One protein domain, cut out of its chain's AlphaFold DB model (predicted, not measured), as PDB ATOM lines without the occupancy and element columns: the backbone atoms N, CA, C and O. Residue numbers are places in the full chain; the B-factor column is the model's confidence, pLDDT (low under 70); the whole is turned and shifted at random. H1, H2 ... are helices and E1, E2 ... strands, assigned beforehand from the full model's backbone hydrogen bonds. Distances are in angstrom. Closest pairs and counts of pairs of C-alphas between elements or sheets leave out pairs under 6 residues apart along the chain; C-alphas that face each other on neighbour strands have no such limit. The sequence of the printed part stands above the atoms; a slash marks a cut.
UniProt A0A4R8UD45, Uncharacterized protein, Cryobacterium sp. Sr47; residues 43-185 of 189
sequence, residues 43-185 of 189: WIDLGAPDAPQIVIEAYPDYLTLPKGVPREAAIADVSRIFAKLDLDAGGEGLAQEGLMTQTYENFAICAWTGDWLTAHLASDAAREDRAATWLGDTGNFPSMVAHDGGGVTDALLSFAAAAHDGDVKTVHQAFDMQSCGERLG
ATOM      1  N   TRP A  43      -4.761  27.748 -52.728       92.69
ATOM      2  CA  TRP A  43      -5.094  29.159 -52.834       92.69
ATOM      3  C   TRP A  43      -5.797  29.631 -51.566       92.69
ATOM      4  O   TRP A  43      -6.788  29.050 -51.119       92.69
ATOM      5  N   ILE A  44      -5.303  30.724 -51.007       94.94
ATOM      6  CA  ILE A  44      -5.830  31.359 -49.808       94.94
ATOM      7  C   ILE A  44      -6.533  32.656 -50.200       94.94
ATOM      8  O   ILE A  44      -5.945  33.504 -50.877       94.94
ATOM      9  N   ASP A  45      -7.776  32.808 -49.745       95.12
ATOM     10  CA  ASP A  45      -8.528  34.063 -49.801       95.12
ATOM     11  C   ASP A  45      -7.974  35.031 -48.754       95.12
ATOM     12  O   ASP A  45      -8.120  34.824 -47.547       95.12
ATOM     13  N   LEU A  46      -7.304  36.082 -49.226       95.81
ATOM     14  CA  LEU A  46      -6.670  37.089 -48.383       95.81
ATOM     15  C   LEU A  46      -7.672  38.094 -47.802       95.81
ATOM     16  O   LEU A  46      -7.353  38.737 -46.799       95.81
ATOM     17  N   GLY A  47      -8.867  38.207 -48.390       93.69
ATOM     18  CA  GLY A  47      -9.945  39.075 -47.910       93.69
ATOM     19  C   GLY A  47     -10.704  38.483 -46.718       93.69
ATOM     20  O   GLY A  47     -11.469  39.177 -46.037       93.69
ATOM     21  N   ALA A  48     -10.494  37.197 -46.427       94.62
ATOM     22  CA  ALA A  48     -11.149  36.513 -45.326       94.62
ATOM     23  C   ALA A  48     -10.612  36.963 -43.943       94.62
ATOM     24  O   ALA A  48      -9.412  37.197 -43.771       94.62
ATOM     25  N   PRO A  49     -11.470  37.044 -42.901       93.25
ATOM     26  CA  PRO A  49     -11.082  37.574 -41.584       93.25
ATOM     27  C   PRO A  49      -9.935  36.836 -40.877       93.25
ATOM     28  O   PRO A  49      -9.289  37.399 -39.995       93.25
ATOM     29  N   ASP A  50      -9.724  35.569 -41.215       93.44
ATOM     30  CA  ASP A  50      -8.724  34.675 -40.637       93.44
ATOM     31  C   ASP A  50      -7.465  34.510 -41.504       93.44
ATOM     32  O   ASP A  50      -6.496  33.897 -41.051       93.44
ATOM     33  N   ALA A  51      -7.415  35.125 -42.693       93.88
ATOM     34  CA  ALA A  51      -6.237  35.118 -43.558       93.88
ATOM     35  C   ALA A  51      -4.945  35.593 -42.860       93.88
ATOM     36  O   ALA A  51      -3.909  34.944 -43.036       93.88
ATOM     37  N   PRO A  52      -4.951  36.637 -41.995       95.06
ATOM     38  CA  PRO A  52      -3.740  37.046 -41.280       95.06
ATOM     39  C   PRO A  52      -3.138  35.936 -40.414       95.06
ATOM     40  O   PRO A  52      -1.919  35.852 -40.274       95.06
ATOM     41  N   GLN A  53      -3.975  35.074 -39.836       95.25
ATOM     42  CA  GLN A  53      -3.491  33.973 -39.017       95.25
ATOM     43  C   GLN A  53      -2.881  32.862 -39.889       95.25
ATOM     44  O   GLN A  53      -1.860  32.301 -39.495       95.25
ATOM     45  N   ILE A  54      -3.410  32.611 -41.094       93.94
ATOM     46  CA  ILE A  54      -2.781  31.687 -42.055       93.94
ATOM     47  C   ILE A  54      -1.374  32.172 -42.421       93.94
ATOM     48  O   ILE A  54      -0.425  31.393 -42.374       93.94
ATOM     49  N   VAL A  55      -1.205  33.473 -42.683       95.88
ATOM     50  CA  VAL A  55       0.117  34.054 -42.983       95.88
ATOM     51  C   VAL A  55       1.101  33.866 -41.819       95.88
ATOM     52  O   VAL A  55       2.288  33.626 -42.041       95.88
ATOM     53  N   ILE A  56       0.641  33.951 -40.566       96.19
ATOM     54  CA  ILE A  56       1.476  33.707 -39.375       96.19
ATOM     55  C   ILE A  56       1.874  32.227 -39.263       96.19
ATOM     56  O   ILE A  56       3.009  31.917 -38.883       96.19
ATOM     57  N   GLU A  57       0.942  31.322 -39.559       93.88
ATOM     58  CA  GLU A  57       1.140  29.871 -39.478       93.88
ATOM     59  C   GLU A  57       2.017  29.328 -40.610       93.88
ATOM     60  O   GLU A  57       2.720  28.346 -40.394       93.88
ATOM     61  N   ALA A  58       2.082  30.025 -41.746       94.88
ATOM     62  CA  ALA A  58       2.986  29.717 -42.855       94.88
ATOM     63  C   ALA A  58       4.479  29.969 -42.547       94.88
ATOM     64  O   ALA A  58       5.334  29.745 -43.401       94.88
ATOM     65  N   TYR A  59       4.830  30.459 -41.349       96.75
ATOM     66  CA  TYR A  59       6.234  30.610 -40.964       96.75
ATOM     67  C   TYR A  59       6.928  29.235 -40.902       96.75
ATOM     68  O   TYR A  59       6.543  28.414 -40.061       96.75
ATOM     69  N   PRO A  60       7.995  28.997 -41.687       96.12
ATOM     70  CA  PRO A  60       8.634  27.690 -41.737       96.12
ATOM     71  C   PRO A  60       9.439  27.394 -40.467       96.12
ATOM     72  O   PRO A  60      10.192  28.238 -39.977       96.12
ATOM     73  N   ASP A  61       9.326  26.176 -39.940       95.94
ATOM     74  CA  ASP A  61      10.034  25.735 -38.729       95.94
ATOM     75  C   ASP A  61      11.552  25.581 -38.930       95.94
ATOM     76  O   ASP A  61      12.324  25.745 -37.982       95.94
ATOM     77  N   TYR A  62      11.983  25.323 -40.165       95.62
ATOM     78  CA  TYR A  62      13.389  25.236 -40.560       95.62
ATOM     79  C   TYR A  62      14.075  26.600 -40.713       95.62
ATOM     80  O   TYR A  62      15.302  26.657 -40.802       95.62
ATOM     81  N   LEU A  63      13.321  27.703 -40.769       97.44
ATOM     82  CA  LEU A  63      13.884  28.998 -41.132       97.44
ATOM     83  C   LEU A  63      14.741  29.577 -40.004       97.44
ATOM     84  O   LEU A  63      14.249  29.933 -38.932       97.44
ATOM     85  N   THR A  64      16.035  29.748 -40.267       97.88
ATOM     86  CA  THR A  64      16.963  30.375 -39.318       97.88
ATOM     87  C   THR A  64      17.304  31.803 -39.725       97.88
ATOM     88  O   THR A  64      17.673  32.060 -40.871       97.88
ATOM     89  N   LEU A  65      17.266  32.726 -38.764       97.88
ATOM     90  CA  LEU A  65      17.583  34.141 -38.965       97.88
ATOM     91  C   LEU A  65      18.936  34.520 -38.333       97.88
ATOM     92  O   LEU A  65      19.361  33.875 -37.365       97.88
ATOM     93  N   PRO A  66      19.604  35.585 -38.823       97.69
ATOM     94  CA  PRO A  66      20.809  36.102 -38.190       97.69
ATOM     95  C   PRO A  66      20.572  36.488 -36.729       97.69
ATOM     96  O   PRO A  66      19.483  36.901 -36.320       97.69
ATOM     97  N   LYS A  67      21.633  36.419 -35.921       94.94
ATOM     98  CA  LYS A  67      21.559  36.790 -34.505       94.94
ATOM     99  C   LYS A  67      21.077  38.237 -34.350       94.94
ATOM    100  O   LYS A  67      21.708  39.165 -34.844       94.94
ATOM    101  N   GLY A  68      20.023  38.424 -33.558       93.44
ATOM    102  CA  GLY A  68      19.442  39.740 -33.279       93.44
ATOM    103  C   GLY A  68      18.286  40.121 -34.205       93.44
ATOM    104  O   GLY A  68      17.635  41.126 -33.937       93.44
ATOM    105  N   VAL A  69      17.991  39.309 -35.224       96.62
ATOM    106  CA  VAL A  69      16.773  39.432 -36.031       96.62
ATOM    107  C   VAL A  69      15.692  38.533 -35.414       96.62
ATOM    108  O   VAL A  69      15.856  37.312 -35.398       96.62
ATOM    109  N   PRO A  70      14.610  39.098 -34.849       95.75
ATOM    110  CA  PRO A  70      13.552  38.305 -34.235       95.75
ATOM    111  C   PRO A  70      12.631  37.685 -35.295       95.75
ATOM    112  O   PRO A  70      12.394  38.279 -36.348       95.75
ATOM    113  N   ARG A  71      12.045  36.522 -34.982       96.25
ATOM    114  CA  ARG A  71      11.026  35.851 -35.814       96.25
ATOM    115  C   ARG A  71       9.861  36.785 -36.148       96.25
ATOM    116  O   ARG A  71       9.352  36.793 -37.265       96.25
ATOM    117  N   GLU A  72       9.477  37.612 -35.187       95.94
ATOM    118  CA  GLU A  72       8.375  38.562 -35.285       95.94
ATOM    119  C   GLU A  72       8.626  39.645 -36.343       95.94
ATOM    120  O   GLU A  72       7.664  40.162 -36.907       95.94
ATOM    121  N   ALA A  73       9.887  39.966 -36.661       96.38
ATOM    122  CA  ALA A  73      10.198  40.896 -37.747       96.38
ATOM    123  C   ALA A  73       9.848  40.296 -39.115       96.38
ATOM    124  O   ALA A  73       9.267  40.988 -39.948       96.38
ATOM    125  N   ALA A  74      10.131  39.005 -39.314       97.31
ATOM    126  CA  ALA A  74       9.743  38.296 -40.528       97.31
ATOM    127  C   ALA A  74       8.216  38.244 -40.655       97.31
ATOM    128  O   ALA A  74       7.666  38.607 -41.686       97.31
ATOM    129  N   ILE A  75       7.516  37.877 -39.574       97.50
ATOM    130  CA  ILE A  75       6.044  37.824 -39.550       97.50
ATOM    131  C   ILE A  75       5.438  39.185 -39.876       97.50
ATOM    132  O   ILE A  75       4.502  39.258 -40.670       97.50
ATOM    133  N   ALA A  76       5.967  40.263 -39.296       96.75
ATOM    134  CA  ALA A  76       5.484  41.609 -39.568       96.75
ATOM    135  C   ALA A  76       5.686  42.017 -41.039       96.75
ATOM    136  O   ALA A  76       4.773  42.587 -41.635       96.75
ATOM    137  N   ASP A  77       6.847  41.710 -41.631       97.06
ATOM    138  CA  ASP A  77       7.122  41.989 -43.045       97.06
ATOM    139  C   ASP A  77       6.185  41.207 -43.973       97.06
ATOM    140  O   ASP A  77       5.510  41.801 -44.815       97.06
ATOM    141  N   VAL A  78       6.086  39.891 -43.779       97.44
ATOM    142  CA  VAL A  78       5.262  39.024 -44.628       97.44
ATOM    143  C   VAL A  78       3.776  39.362 -44.477       97.44
ATOM    144  O   VAL A  78       3.087  39.547 -45.479       97.44
ATOM    145  N   SER A  79       3.288  39.585 -43.251       96.81
ATOM    146  CA  SER A  79       1.902  40.026 -43.011       96.81
ATOM    147  C   SER A  79       1.591  41.350 -43.713       96.81
ATOM    148  O   SER A  79       0.523  41.505 -44.302       96.81
ATOM    149  N   ARG A  80       2.529  42.307 -43.693       96.56
ATOM    150  CA  ARG A  80       2.386  43.585 -44.406       96.56
ATOM    151  C   ARG A  80       2.294  43.379 -45.920       96.56
ATOM    152  O   ARG A  80       1.495  44.061 -46.557       96.56
ATOM    153  N   ILE A  81       3.100  42.482 -46.490       96.50
ATOM    154  CA  ILE A  81       3.095  42.183 -47.931       96.50
ATOM    155  C   ILE A  81       1.741  41.610 -48.358       96.50
ATOM    156  O   ILE A  81       1.134  42.144 -49.284       96.50
ATOM    157  N   PHE A  82       1.230  40.593 -47.661       96.94
ATOM    158  CA  PHE A  82      -0.049  39.973 -48.026       96.94
ATOM    159  C   PHE A  82      -1.252  40.879 -47.754       96.94
ATOM    160  O   PHE A  82      -2.163  40.932 -48.574       96.94
ATOM    161  N   ALA A  83      -1.222  41.683 -46.686       96.06
ATOM    162  CA  ALA A  83      -2.237  42.715 -46.475       96.06
ATOM    163  C   ALA A  83      -2.231  43.761 -47.602       96.06
ATOM    164  O   ALA A  83      -3.283  44.201 -48.053       96.06
ATOM    165  N   LYS A  84      -1.047  44.163 -48.085       95.69
ATOM    166  CA  LYS A  84      -0.944  45.067 -49.235       95.69
ATOM    167  C   LYS A  84      -1.464  44.415 -50.519       95.69
ATOM    168  O   LYS A  84      -2.145  45.094 -51.277       95.69
ATOM    169  N   LEU A  85      -1.150  43.141 -50.751       95.50
ATOM    170  CA  LEU A  85      -1.613  42.394 -51.922       95.50
ATOM    171  C   LEU A  85      -3.146  42.341 -51.984       95.50
ATOM    172  O   LEU A  85      -3.716  42.629 -53.031       95.50
ATOM    173  N   ASP A  86      -3.802  42.059 -50.857       96.81
ATOM    174  CA  ASP A  86      -5.264  42.085 -50.757       96.81
ATOM    175  C   ASP A  86      -5.851  43.479 -51.024       96.81
ATOM    176  O   ASP A  86      -6.757  43.648 -51.841       96.81
ATOM    177  N   LEU A  87      -5.280  44.512 -50.394       95.88
ATOM    178  CA  LEU A  87      -5.715  45.896 -50.598       95.88
ATOM    179  C   LEU A  87      -5.580  46.338 -52.060       95.88
ATOM    180  O   LEU A  87      -6.486  46.982 -52.591       95.88
ATOM    181  N   ASP A  88      -4.467  45.997 -52.712       96.06
ATOM    182  CA  ASP A  88      -4.227  46.310 -54.122       96.06
ATOM    183  C   ASP A  88      -5.199  45.539 -55.044       96.06
ATOM    184  O   ASP A  88      -5.535  46.032 -56.123       96.06
ATOM    185  N   ALA A  89      -5.698  44.378 -54.602       94.38
ATOM    186  CA  ALA A  89      -6.734  43.585 -55.269       94.38
ATOM    187  C   ALA A  89      -8.176  44.011 -54.919       94.38
ATOM    188  O   ALA A  89      -9.128  43.434 -55.436       94.38
ATOM    189  N   GLY A  90      -8.368  45.026 -54.071       94.25
ATOM    190  CA  GLY A  90      -9.697  45.515 -53.695       94.25
ATOM    191  C   GLY A  90     -10.427  44.670 -52.646       94.25
ATOM    192  O   GLY A  90     -11.648  44.790 -52.544       94.25
ATOM    193  N   GLY A  91      -9.705  43.867 -51.856       92.00
ATOM    194  CA  GLY A  91     -10.287  42.973 -50.845       92.00
ATOM    195  C   GLY A  91     -10.692  41.596 -51.380       92.00
ATOM    196  O   GLY A  91     -11.453  40.888 -50.727       92.00
ATOM    197  N   GLU A  92     -10.246  41.256 -52.590       91.00
ATOM    198  CA  GLU A  92     -10.476  39.970 -53.260       91.00
ATOM    199  C   GLU A  92      -9.130  39.302 -53.605       91.00
ATOM    200  O   GLU A  92      -8.991  38.622 -54.626       91.00
ATOM    201  N   GLY A  93      -8.090  39.565 -52.802       93.75
ATOM    202  CA  GLY A  93      -6.755  39.033 -53.045       93.75
ATOM    203  C   GLY A  93      -6.705  37.514 -52.900       93.75
ATOM    204  O   GLY A  93      -7.224  36.956 -51.939       93.75
ATOM    205  N   LEU A  94      -6.010  36.850 -53.823       94.12
ATOM    206  CA  LEU A  94      -5.702  35.423 -53.742       94.12
ATOM    207  C   LEU A  94      -4.191  35.221 -53.772       94.12
ATOM    208  O   LEU A  94      -3.487  35.848 -54.568       94.12
ATOM    209  N   ALA A  95      -3.696  34.322 -52.927       93.31
ATOM    210  CA  ALA A  95      -2.306  33.886 -52.964       93.31
ATOM    211  C   ALA A  95      -2.170  32.415 -52.587       93.31
ATOM    212  O   ALA A  95      -2.912  31.919 -51.745       93.31
ATOM    213  N   GLN A  96      -1.188  31.736 -53.173       91.56
ATOM    214  CA  GLN A  96      -0.857  30.367 -52.794       91.56
ATOM    215  C   GLN A  96      -0.120  30.327 -51.448       91.56
ATOM    216  O   GLN A  96       0.670  31.218 -51.125       91.56
ATOM    217  N   GLU A  97      -0.364  29.286 -50.657       91.31
ATOM    218  CA  GLU A  97       0.330  29.060 -49.381       91.31
ATOM    219  C   GLU A  97       1.855  28.894 -49.567       91.31
ATOM    220  O   GLU A  97       2.648  29.382 -48.754       91.31
ATOM    221  N   GLY A  98       2.284  28.300 -50.684       90.50
ATOM    222  CA  GLY A  98       3.686  28.196 -51.093       90.50
ATOM    223  C   GLY A  98       4.343  29.567 -51.251       90.50
ATOM    224  O   GLY A  98       5.423  29.805 -50.702       90.50
ATOM    225  N   LEU A  99       3.645  30.529 -51.864       91.75
ATOM    226  CA  LEU A  99       4.112  31.917 -51.961       91.75
ATOM    227  C   LEU A  99       4.325  32.565 -50.581       91.75
ATOM    228  O   LEU A  99       5.257  33.356 -50.412       91.75
ATOM    229  N   MET A 100       3.510  32.238 -49.572       95.38
ATOM    230  CA  MET A 100       3.706  32.749 -48.205       95.38
ATOM    231  C   MET A 100       5.017  32.237 -47.606       95.38
ATOM    232  O   MET A 100       5.813  33.026 -47.087       95.38
ATOM    233  N   THR A 101       5.272  30.939 -47.757       95.56
ATOM    234  CA  THR A 101       6.509  30.279 -47.310       95.56
ATOM    235  C   THR A 101       7.731  30.863 -48.025       95.56
ATOM    236  O   THR A 101       8.677  31.315 -47.375       95.56
ATOM    237  N   GLN A 102       7.680  30.979 -49.355       93.94
ATOM    238  CA  GLN A 102       8.736  31.602 -50.160       93.94
ATOM    239  C   GLN A 102       8.996  33.060 -49.739       93.94
ATOM    240  O   GLN A 102      10.137  33.529 -49.708       93.94
ATOM    241  N   THR A 103       7.948  33.798 -49.363       96.00
ATOM    242  CA  THR A 103       8.080  35.191 -48.917       96.00
ATOM    243  C   THR A 103       8.823  35.296 -47.580       96.00
ATOM    244  O   THR A 103       9.564  36.268 -47.385       96.00
ATOM    245  N   TYR A 104       8.696  34.305 -46.688       98.06
ATOM    246  CA  TYR A 104       9.508  34.195 -45.469       98.06
ATOM    247  C   TYR A 104      10.971  33.859 -45.766       98.06
ATOM    248  O   TYR A 104      11.871  34.467 -45.183       98.06
ATOM    249  N   GLU A 105      11.224  32.938 -46.691       97.31
ATOM    250  CA  GLU A 105      12.587  32.607 -47.122       97.31
ATOM    251  C   GLU A 105      13.295  33.820 -47.731       97.31
ATOM    252  O   GLU A 105      14.432  34.121 -47.365       97.31
ATOM    253  N   ASN A 106      12.594  34.598 -48.558       96.00
ATOM    254  CA  ASN A 106      13.116  35.849 -49.106       96.00
ATOM    255  C   ASN A 106      13.447  36.876 -47.998       96.00
ATOM    256  O   ASN A 106      14.481  37.543 -48.042       96.00
ATOM    257  N   PHE A 107      12.630  36.968 -46.939       97.75
ATOM    258  CA  PHE A 107      12.983  37.800 -45.780       97.75
ATOM    259  C   PHE A 107      14.298  37.339 -45.129       97.75
ATOM    260  O   PHE A 107      15.148  38.173 -44.806       97.75
ATOM    261  N   ALA A 108      14.489  36.030 -44.946       98.06
ATOM    262  CA  ALA A 108      15.718  35.492 -44.366       98.06
ATOM    263  C   ALA A 108      16.939  35.745 -45.261       98.06
ATOM    264  O   ALA A 108      17.967  36.195 -44.753       98.06
ATOM    265  N   ILE A 109      16.810  35.562 -46.579       97.06
ATOM    266  CA  ILE A 109      17.845  35.912 -47.564       97.06
ATOM    267  C   ILE A 109      18.244  37.383 -47.419       97.06
ATOM    268  O   ILE A 109      19.433  37.704 -47.319       97.06
ATOM    269  N   CYS A 110      17.267  38.286 -47.317       97.75
ATOM    270  CA  CYS A 110      17.537  39.697 -47.074       97.75
ATOM    271  C   CYS A 110      18.248  39.948 -45.743       97.75
ATOM    272  O   CYS A 110      19.220  40.707 -45.697       97.75
ATOM    273  N   ALA A 111      17.798  39.303 -44.667       98.25
ATOM    274  CA  ALA A 111      18.400  39.444 -43.347       98.25
ATOM    275  C   ALA A 111      19.867  38.982 -43.343       98.25
ATOM    276  O   ALA A 111      20.723  39.700 -42.829       98.25
ATOM    277  N   TRP A 112      20.177  37.837 -43.953       98.12
ATOM    278  CA  TRP A 112      21.543  37.315 -44.055       98.12
ATOM    279  C   TRP A 112      22.432  38.146 -44.979       98.12
ATOM    280  O   TRP A 112      23.586  38.403 -44.638       98.12
ATOM    281  N   THR A 113      21.891  38.665 -46.082       97.88
ATOM    282  CA  THR A 113      22.613  39.606 -46.956       97.88
ATOM    283  C   THR A 113      22.972  40.892 -46.197       97.88
ATOM    284  O   THR A 113      24.110  41.361 -46.245       97.88
ATOM    285  N   GLY A 114      22.027  41.449 -45.431       97.31
ATOM    286  CA  GLY A 114      22.272  42.614 -44.574       97.31
ATOM    287  C   GLY A 114      23.249  42.335 -43.423       97.31
ATOM    288  O   GLY A 114      24.057  43.203 -43.068       97.31
ATOM    289  N   ASP A 115      23.207  41.126 -42.854       97.88
ATOM    290  CA  ASP A 115      24.150  40.667 -41.828       97.88
ATOM    291  C   ASP A 115      25.576  40.611 -42.377       97.88
ATOM    292  O   ASP A 115      26.483  41.156 -41.744       97.88
ATOM    293  N   TRP A 116      25.749  40.054 -43.581       98.06
ATOM    294  CA  TRP A 116      27.029  40.017 -44.285       98.06
ATOM    295  C   TRP A 116      27.581  41.427 -44.520       98.06
ATOM    296  O   TRP A 116      28.715  41.712 -44.144       98.06
ATOM    297  N   LEU A 117      26.767  42.356 -45.042       97.69
ATOM    298  CA  LEU A 117      27.197  43.745 -45.275       97.69
ATOM    299  C   LEU A 117      27.612  44.444 -43.971       97.69
ATOM    300  O   LEU A 117      28.612  45.163 -43.922       97.69
ATOM    301  N   THR A 118      26.866  44.210 -42.890       97.06
ATOM    302  CA  THR A 118      27.197  44.744 -41.561       97.06
ATOM    303  C   THR A 118      28.499  44.147 -41.024       97.06
ATOM    304  O   THR A 118      29.307  44.866 -40.433       97.06
ATOM    305  N   ALA A 119      28.707  42.844 -41.215       97.44
ATOM    306  CA  ALA A 119      29.920  42.138 -40.819       97.44
ATOM    307  C   ALA A 119      31.146  42.651 -41.579       97.44
ATOM    308  O   ALA A 119      32.157  42.964 -40.950       97.44
ATOM    309  N   HIS A 120      31.004  42.847 -42.890       97.19
ATOM    310  CA  HIS A 120      32.044  43.375 -43.763       97.19
ATOM    311  C   HIS A 120      32.518  44.764 -43.328       97.19
ATOM    312  O   HIS A 120      33.715  45.009 -43.161       97.19
ATOM    313  N   LEU A 121      31.580  45.667 -43.022       97.19
ATOM    314  CA  LEU A 121      31.900  46.996 -42.486       97.19
ATOM    315  C   LEU A 121      32.625  46.946 -41.133       97.19
ATOM    316  O   LEU A 121      33.410  47.842 -40.821       97.19
ATOM    317  N   ALA A 122      32.365  45.915 -40.329       97.69
ATOM    318  CA  ALA A 122      33.023  45.690 -39.045       97.69
ATOM    319  C   ALA A 122      34.323  44.872 -39.157       97.69
ATOM    320  O   ALA A 122      34.986  44.665 -38.138       97.69
ATOM    321  N   SER A 123      34.683  44.405 -40.360       97.38
ATOM    322  CA  SER A 123      35.769  43.441 -40.590       97.38
ATOM    323  C   SER A 123      35.633  42.167 -39.735       97.38
ATOM    324  O   SER A 123      36.626  41.611 -39.257       97.38
ATOM    325  N   ASP A 124      34.396  41.713 -39.511       97.94
ATOM    326  CA  ASP A 124      34.079  40.479 -38.784       97.94
ATOM    327  C   ASP A 124      33.999  39.299 -39.763       97.94
ATOM    328  O   ASP A 124      32.919  38.829 -40.126       97.94
ATOM    329  N   ALA A 125      35.172  38.799 -40.161       96.75
ATOM    330  CA  ALA A 125      35.298  37.715 -41.137       96.75
ATOM    331  C   ALA A 125      34.535  36.438 -40.734       96.75
ATOM    332  O   ALA A 125      34.021  35.721 -41.585       96.75
ATOM    333  N   ALA A 126      34.421  36.153 -39.432       97.31
ATOM    334  CA  ALA A 126      33.674  34.989 -38.964       97.31
ATOM    335  C   ALA A 126      32.161  35.165 -39.155       97.31
ATOM    336  O   ALA A 126      31.442  34.180 -39.315       97.31
ATOM    337  N   ARG A 127      31.649  36.396 -39.072       97.06
ATOM    338  CA  ARG A 127      30.240  36.702 -39.342       97.06
ATOM    339  C   ARG A 127      29.953  36.778 -40.841       97.06
ATOM    340  O   ARG A 127      28.915  36.263 -41.242       97.06
ATOM    341  N   GLU A 128      30.881  37.304 -41.641       97.31
ATOM    342  CA  GLU A 128      30.817  37.225 -43.110       97.31
ATOM    343  C   GLU A 128      30.709  35.766 -43.575       97.31
ATOM    344  O   GLU A 128      29.757  35.416 -44.268       97.31
ATOM    345  N   ASP A 129      31.607  34.890 -43.115       96.94
ATOM    346  CA  ASP A 129      31.622  33.473 -43.504       96.94
ATOM    347  C   ASP A 129      30.332  32.732 -43.121       96.94
ATOM    348  O   ASP A 129      29.780  31.981 -43.924       96.94
ATOM    349  N   ARG A 130      29.783  32.995 -41.924       97.75
ATOM    350  CA  ARG A 130      28.492  32.414 -41.511       97.75
ATOM    351  C   ARG A 130      27.346  32.844 -42.421       97.75
ATOM    352  O   ARG A 130      26.519  32.009 -42.774       97.75
ATOM    353  N   ALA A 131      27.285  34.127 -42.772       97.50
ATOM    354  CA  ALA A 131      26.235  34.640 -43.640       97.50
ATOM    355  C   ALA A 131      26.375  34.107 -45.073       97.50
ATOM    356  O   ALA A 131      25.390  33.654 -45.648       97.50
ATOM    357  N   ALA A 132      27.596  34.085 -45.616       97.12
ATOM    358  CA  ALA A 132      27.876  33.532 -46.940       97.12
ATOM    359  C   ALA A 132      27.550  32.030 -47.010       97.12
ATOM    360  O   ALA A 132      26.876  31.596 -47.941       97.12
ATOM    361  N   THR A 133      27.916  31.265 -45.975       97.12
ATOM    362  CA  THR A 133      27.583  29.835 -45.866       97.12
ATOM    363  C   THR A 133      26.075  29.607 -45.870       97.12
ATOM    364  O   THR A 133      25.597  28.723 -46.573       97.12
ATOM    365  N   TRP A 134      25.311  30.404 -45.112       97.69
ATOM    366  CA  TRP A 134      23.852  30.281 -45.097       97.69
ATOM    367  C   TRP A 134      23.243  30.585 -46.472       97.69
ATOM    368  O   TRP A 134      22.413  29.822 -46.959       97.69
ATOM    369  N   LEU A 135      23.692  31.669 -47.119       96.38
ATOM    370  CA  LEU A 135      23.220  32.089 -48.445       96.38
ATOM    371  C   LEU A 135      23.584  31.086 -49.552       96.38
ATOM    372  O   LEU A 135      22.868  30.990 -50.546       96.38
ATOM    373  N   GLY A 136      24.691  30.358 -49.396       95.81
ATOM    374  CA  GLY A 136      25.169  29.365 -50.361       95.81
ATOM    375  C   GLY A 136      24.544  27.976 -50.222       95.81
ATOM    376  O   GLY A 136      24.796  27.119 -51.067       95.81
ATOM    377  N   ASP A 137      23.748  27.734 -49.179       96.25
ATOM    378  CA  ASP A 137      23.097  26.448 -48.928       96.25
ATOM    379  C   ASP A 137      21.598  26.537 -49.237       96.25
ATOM    380  O   ASP A 137      20.803  27.071 -48.460       96.25
ATOM    381  N   THR A 138      21.210  25.971 -50.382       94.12
ATOM    382  CA  THR A 138      19.820  25.935 -50.854       94.12
ATOM    383  C   THR A 138      18.875  25.177 -49.926       94.12
ATOM    384  O   THR A 138      17.665  25.395 -49.982       94.12
ATOM    385  N   GLY A 139      19.399  24.335 -49.028       95.56
ATOM    386  CA  GLY A 139      18.611  23.690 -47.982       95.56
ATOM    387  C   GLY A 139      17.985  24.677 -46.990       95.56
ATOM    388  O   GLY A 139      17.050  24.304 -46.285       95.56
ATOM    389  N   ASN A 140      18.450  25.930 -46.958       96.38
ATOM    390  CA  ASN A 140      17.903  26.981 -46.101       96.38
ATOM    391  C   ASN A 140      16.684  27.710 -46.692       96.38
ATOM    392  O   ASN A 140      15.994  28.424 -45.962       96.38
ATOM    393  N   PHE A 141      16.428  27.554 -47.993       94.88
ATOM    394  CA  PHE A 141      15.301  28.170 -48.704       94.88
ATOM    395  C   PHE A 141      14.676  27.201 -49.735       94.88
ATOM    396  O   PHE A 141      14.630  27.483 -50.936       94.88
ATOM    397  N   PRO A 142      14.232  26.009 -49.290       93.81
ATOM    398  CA  PRO A 142      13.757  24.950 -50.175       93.81
ATOM    399  C   PRO A 142      12.485  25.306 -50.954       93.81
ATOM    400  O   PRO A 142      12.326  24.807 -52.068       93.81
ATOM    401  N   SER A 143      11.586  26.140 -50.415       91.38
ATOM    402  CA  SER A 143      10.361  26.531 -51.130       91.38
ATOM    403  C   SER A 143      10.702  27.394 -52.345       91.38
ATOM    404  O   SER A 143      10.228  27.134 -53.448       91.38
ATOM    405  N   MET A 144      11.613  28.354 -52.200       89.81
ATOM    406  CA  MET A 144      12.104  29.169 -53.304       89.81
ATOM    407  C   MET A 144      12.702  28.306 -54.411       89.81
ATOM    408  O   MET A 144      12.324  28.468 -55.566       89.81
ATOM    409  N   VAL A 145      13.551  27.336 -54.059       89.81
ATOM    410  CA  VAL A 145      14.145  26.414 -55.040       89.81
ATOM    411  C   VAL A 145      13.096  25.548 -55.735       89.81
ATOM    412  O   VAL A 145      13.226  25.269 -56.926       89.81
ATOM    413  N   ALA A 146      12.063  25.114 -55.013       86.12
ATOM    414  CA  ALA A 146      11.010  24.272 -55.573       86.12
ATOM    415  C   ALA A 146      10.154  25.003 -56.620       86.12
ATOM    416  O   ALA A 146       9.710  24.370 -57.579       86.12
ATOM    417  N   HIS A 147       9.938  26.310 -56.451       80.62
ATOM    418  CA  HIS A 147       8.979  27.070 -57.258       80.62
ATOM    419  C   HIS A 147       9.629  27.867 -58.408       80.62
ATOM    420  O   HIS A 147       9.081  27.882 -59.502       80.62
ATOM    421  N   ASP A 148      10.841  28.399 -58.214       74.25
ATOM    422  CA  ASP A 148      11.529  29.379 -59.083       74.25
ATOM    423  C   ASP A 148      11.855  28.933 -60.531       74.25
ATOM    424  O   ASP A 148      12.184  29.743 -61.400       74.25
ATOM    425  N   GLY A 149      11.872  27.632 -60.825       65.06
ATOM    426  CA  GLY A 149      12.318  27.140 -62.138       65.06
ATOM    427  C   GLY A 149      13.821  27.350 -62.429       65.06
ATOM    428  O   GLY A 149      14.275  27.015 -63.526       65.06
ATOM    429  N   GLY A 150      14.595  27.849 -61.451       72.12
ATOM    430  CA  GLY A 150      16.065  27.864 -61.390       72.12
ATOM    431  C   GLY A 150      16.737  29.244 -61.476       72.12
ATOM    432  O   GLY A 150      17.893  29.380 -61.078       72.12
ATOM    433  N   GLY A 151      16.048  30.275 -61.974       80.69
ATOM    434  CA  GLY A 151      16.661  31.574 -62.281       80.69
ATOM    435  C   GLY A 151      17.044  32.418 -61.058       80.69
ATOM    436  O   GLY A 151      18.152  32.962 -61.004       80.69
ATOM    437  N   VAL A 152      16.150  32.544 -60.076       83.56
ATOM    438  CA  VAL A 152      16.424  33.237 -58.806       83.56
ATOM    439  C   VAL A 152      17.442  32.446 -57.993       83.56
ATOM    440  O   VAL A 152      18.366  33.040 -57.441       83.56
ATOM    441  N   THR A 153      17.336  31.119 -57.971       87.19
ATOM    442  CA  THR A 153      18.258  30.233 -57.250       87.19
ATOM    443  C   THR A 153      19.690  30.392 -57.763       87.19
ATOM    444  O   THR A 153      20.605  30.608 -56.968       87.19
ATOM    445  N   ASP A 154      19.893  30.377 -59.084       89.44
ATOM    446  CA  ASP A 154      21.211  30.597 -59.693       89.44
ATOM    447  C   ASP A 154      21.776  31.986 -59.350       89.44
ATOM    448  O   ASP A 154      22.963  32.127 -59.034       89.44
ATOM    449  N   ALA A 155      20.929  33.022 -59.364       87.12
ATOM    450  CA  ALA A 155      21.336  34.373 -58.981       87.12
ATOM    451  C   ALA A 155      21.757  34.448 -57.503       87.12
ATOM    452  O   ALA A 155      22.804  35.021 -57.192       87.12
ATOM    453  N   LEU A 156      20.995  33.827 -56.596       87.81
ATOM    454  CA  LEU A 156      21.313  33.767 -55.166       87.81
ATOM    455  C   LEU A 156      22.630  33.039 -54.901       87.81
ATOM    456  O   LEU A 156      23.465  33.547 -54.153       87.81
ATOM    457  N   LEU A 157      22.862  31.905 -55.564       92.62
ATOM    458  CA  LEU A 157      24.123  31.170 -55.453       92.62
ATOM    459  C   LEU A 157      25.306  31.982 -55.995       92.62
ATOM    460  O   LEU A 157      26.391  31.961 -55.408       92.62
ATOM    461  N   SER A 158      25.103  32.761 -57.063       92.44
ATOM    462  CA  SER A 158      26.128  33.690 -57.544       92.44
ATOM    463  C   SER A 158      26.432  34.795 -56.527       92.44
ATOM    464  O   SER A 158      27.591  35.197 -56.397       92.44
ATOM    465  N   PHE A 159      25.428  35.301 -55.809       91.56
ATOM    466  CA  PHE A 159      25.630  36.302 -54.757       91.56
ATOM    467  C   PHE A 159      26.307  35.713 -53.518       91.56
ATOM    468  O   PHE A 159      27.158  36.370 -52.922       91.56
ATOM    469  N   ALA A 160      25.998  34.465 -53.161       93.00
ATOM    470  CA  ALA A 160      26.675  33.750 -52.084       93.00
ATOM    471  C   ALA A 160      28.163  33.515 -52.396       93.00
ATOM    472  O   ALA A 160      29.018  33.732 -51.536       93.00
ATOM    473  N   ALA A 161      28.495  33.151 -53.638       95.50
ATOM    474  CA  ALA A 161      29.888  33.041 -54.077       95.50
ATOM    475  C   ALA A 161      30.621  34.392 -53.973       95.50
ATOM    476  O   ALA A 161      31.711  34.465 -53.410       95.50
ATOM    477  N   ALA A 162      29.983  35.480 -54.418       93.94
ATOM    478  CA  ALA A 162      30.524  36.829 -54.265       93.94
ATOM    479  C   ALA A 162      30.742  37.217 -52.789       93.94
ATOM    480  O   ALA A 162      31.745  37.849 -52.455       93.94
ATOM    481  N   ALA A 163      29.839  36.803 -51.897       93.44
ATOM    482  CA  ALA A 163      29.967  37.000 -50.456       93.44
ATOM    483  C   ALA A 163      31.163  36.227 -49.862       93.44
ATOM    484  O   ALA A 163      31.865  36.761 -49.004       93.44
ATOM    485  N   HIS A 164      31.446  35.010 -50.337       93.38
ATOM    486  CA  HIS A 164      32.656  34.269 -49.951       93.38
ATOM    487  C   HIS A 164      33.945  34.932 -50.456       93.38
ATOM    488  O   HIS A 164      34.950  34.938 -49.744       93.38
ATOM    489  N   ASP A 165      33.908  35.528 -51.647       94.38
ATOM    490  CA  ASP A 165      35.061  36.200 -52.260       94.38
ATOM    491  C   ASP A 165      35.294  37.629 -51.729       94.38
ATOM    492  O   ASP A 165      36.267  38.289 -52.110       94.38
ATOM    493  N   GLY A 166      34.422  38.131 -50.847       92.38
ATOM    494  CA  GLY A 166      34.515  39.496 -50.326       92.38
ATOM    495  C   GLY A 166      34.086  40.576 -51.326       92.38
ATOM    496  O   GLY A 166      34.417  41.751 -51.137       92.38
ATOM    497  N   ASP A 167      33.365  40.222 -52.394       96.56
ATOM    498  CA  ASP A 167      32.876  41.171 -53.400       96.56
ATOM    499  C   ASP A 167      31.651  41.943 -52.888       96.56
ATOM    500  O   ASP A 167      30.491  41.693 -53.230       96.56
ATOM    501  N   VAL A 168      31.946  42.955 -52.078       96.44
ATOM    502  CA  VAL A 168      30.959  43.849 -51.466       96.44
ATOM    503  C   VAL A 168      30.042  44.534 -52.482       96.44
ATOM    504  O   VAL A 168      28.890  44.831 -52.165       96.44
ATOM    505  N   LYS A 169      30.513  44.785 -53.712       96.94
ATOM    506  CA  LYS A 169      29.708  45.460 -54.737       96.94
ATOM    507  C   LYS A 169      28.570  44.555 -55.193       96.94
ATOM    508  O   LYS A 169      27.430  45.011 -55.285       96.94
ATOM    509  N   THR A 170      28.877  43.291 -55.463       95.69
ATOM    510  CA  THR A 170      27.880  42.304 -55.887       95.69
ATOM    511  C   THR A 170      26.904  41.986 -54.753       95.69
ATOM    512  O   THR A 170      25.701  41.913 -54.996       95.69
ATOM    513  N   VAL A 171      27.372  41.913 -53.502       95.31
ATOM    514  CA  VAL A 171      26.471  41.709 -52.350       95.31
ATOM    515  C   VAL A 171      25.546  42.914 -52.121       95.31
ATOM    516  O   VAL A 171      24.361  42.739 -51.841       95.31
ATOM    517  N   HIS A 172      26.027  44.147 -52.311       96.06
ATOM    518  CA  HIS A 172      25.151  45.327 -52.296       96.06
ATOM    519  C   HIS A 172      24.106  45.294 -53.411       96.06
ATOM    520  O   HIS A 172      22.940  45.589 -53.166       96.06
ATOM    521  N   GLN A 173      24.500  44.900 -54.624       94.50
ATOM    522  CA  GLN A 173      23.555  44.748 -55.727       94.50
ATOM    523  C   GLN A 173      22.473  43.710 -55.396       94.50
ATOM    524  O   GLN A 173      21.300  43.963 -55.664       94.50
ATOM    525  N   ALA A 174      22.841  42.582 -54.783       92.50
ATOM    526  CA  ALA A 174      21.887  41.573 -54.324       92.50
ATOM    527  C   ALA A 174      20.884  42.148 -53.310       92.50
ATOM    528  O   ALA A 174      19.679  41.914 -53.423       92.50
ATOM    529  N   PHE A 175      21.377  42.937 -52.351       95.19
ATOM    530  CA  PHE A 175      20.557  43.604 -51.341       95.19
ATOM    531  C   PHE A 175      19.540  44.573 -51.964       95.19
ATOM    532  O   PHE A 175      18.373  44.594 -51.566       95.19
ATOM    533  N   ASP A 176      19.966  45.346 -52.965       94.25
ATOM    534  CA  ASP A 176      19.114  46.318 -53.655       94.25
ATOM    535  C   ASP A 176      18.107  45.639 -54.593       94.25
ATOM    536  O   ASP A 176      16.932  46.005 -54.600       94.25
ATOM    537  N   MET A 177      18.533  44.623 -55.355       89.69
ATOM    538  CA  MET A 177      17.667  43.881 -56.283       89.69
ATOM    539  C   MET A 177      16.505  43.182 -55.574       89.69
ATOM    540  O   MET A 177      15.423  43.066 -56.142       89.69
ATOM    541  N   GLN A 178      16.719  42.741 -54.334       89.00
ATOM    542  CA  GLN A 178      15.690  42.105 -53.507       89.00
ATOM    543  C   GLN A 178      14.916  43.107 -52.633       89.00
ATOM    544  O   GLN A 178      14.093  42.708 -51.806       89.00
ATOM    545  N   SER A 179      15.164  44.412 -52.794       92.94
ATOM    546  CA  SER A 179      14.554  45.479 -51.990       92.94
ATOM    547  C   SER A 179      14.711  45.251 -50.480       92.94
ATOM    548  O   SER A 179      13.843  45.624 -49.685       92.94
ATOM    549  N   CYS A 180      15.830  44.654 -50.055       95.44
ATOM    550  CA  CYS A 180      16.032  44.228 -48.670       95.44
ATOM    551  C   CYS A 180      16.000  45.393 -47.680       95.44
ATOM    552  O   CYS A 180      15.576  45.227 -46.536       95.44
ATOM    553  N   GLY A 181      16.372  46.596 -48.125       93.06
ATOM    554  CA  GLY A 181      16.229  47.812 -47.329       93.06
ATOM    555  C   GLY A 181      14.779  48.088 -46.925       93.06
ATOM    556  O   GLY A 181      14.536  48.448 -45.779       93.06
ATOM    557  N   GLU A 182      13.806  47.884 -47.817       90.88
ATOM    558  CA  GLU A 182      12.386  48.041 -47.478       90.88
ATOM    559  C   GLU A 182      11.924  46.930 -46.530       90.88
ATOM    560  O   GLU A 182      11.332  47.217 -45.487       90.88
ATOM    561  N   ARG A 183      12.250  45.675 -46.866       92.19
ATOM    562  CA  ARG A 183      11.801  44.486 -46.124       92.19
ATOM    563  C   ARG A 183      12.284  44.460 -44.678       92.19
ATOM    564  O   ARG A 183      11.545  44.091 -43.773       92.19
ATOM    565  N   LEU A 184      13.516  44.904 -44.440       91.94
ATOM    566  CA  LEU A 184      14.112  44.941 -43.104       91.94
ATOM    567  C   LEU A 184      13.732  46.204 -42.303       91.94
ATOM    568  O   LEU A 184      14.321  46.469 -41.255       91.94
ATOM    569  N   GLY A 185      12.762  46.998 -42.775       76.06
ATOM    570  CA  GLY A 185      12.281  48.196 -42.075       76.06
ATOM    571  C   GLY A 185      13.166  49.438 -42.250       76.06
ATOM    572  O   GLY A 185      13.052  50.393 -41.484       76.06
TER     573      GLY A 185
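Overview. This is residues 43 to 185 of the 189 residues of an uncharacterized protein of Cryobacterium sp. Sr47 (UniProt A0A4R8UD45). One long helix, H3, is the backbone of an elongated body: around its later half H4, H6 and H7 complete a ring of four helices, an up-and-down bundle. Towards the other end the hairpin of H1 and H2 packs on H3, beside a tiny ribbon of E1 and E2; H5 and H8 are short helices on H3. The printed part has 143 residues, with elements in the order E1 H1 H2 E2 H3 H4 H5 H6 H7 H8; the two strands are antiparallel, and the class is mostly helix. It is compact, with a radius of gyration of the C-alphas of 15.6 A, and spans 47 by 31 by 26 A.

Arrangement. E1, residues 43 to 45, and E2, residues 94 to 96, are antiparallel neighbours at 144 degrees; N 44 and O 95 are 2.8 A apart, within hydrogen-bond range. H3, residues 97 to 121, follows E2 directly and is the hub, touching five helices. With its residues 109 to 120 alone it touches H4, residues 125 to 136, at a shallow tilt of 24 degrees, opposite ways, a hairpin; the closest C-alphas, of Trp 116 and Glu 128, are 4.9 A apart. H6, residues 151 to 164, touches H4 at 17 degrees, opposite ways, closest at C-alphas 160 and 136, 4.9 A. H7, residues 168 to 177, forms a hairpin with H6, closest at C-alphas 171 and 159, 6.0 A. H7 touches H3 at 30 degrees, opposite ways, closest at C-alphas 175 and 113, 6.3 A; H4 and H7 are apart. H2, residues 71 to 88, touches H3 with residues 74 to 78 alone, at a steep tilt of 53 degrees, closest at C-alphas 74 and 107, 6.2 A. H1, residues 51 to 57, forms a hairpin with H2, closest at C-alphas 56 and 75, 6.2 A. H5, residues 142 to 147, touches H3 at C-alphas 144 and 102, 5.2 A; H8, residues 180 to 183, does at C-alphas 180 and 110, 5.0 A. In H1 to H7 every O i to N i+4 pair is within hydrogen-bond range; H8 is too short for one.

Along the chain. E1 begins at C-alpha 43, (-5.094, 29.159, -52.834). H3, 37.0 A long, runs from (0.330, 29.060, -49.381) to (31.900, 46.996, -42.486). H2 is 26.0 A, H6 20.4 A, H4 16.0 A and H7 14.1 A long. H8 ends at C-alpha 183, (11.801, 44.486, -46.124).

Size, cuts and confidence. The C-alphas farthest apart, of Glu 92 and Ser 123, are 48.1 A apart. The printed part has no cut. The link from H1 to H2, residues 58 to 70, is long. Mean pLDDT of the printed part is 94.1; residue 149 is under 70.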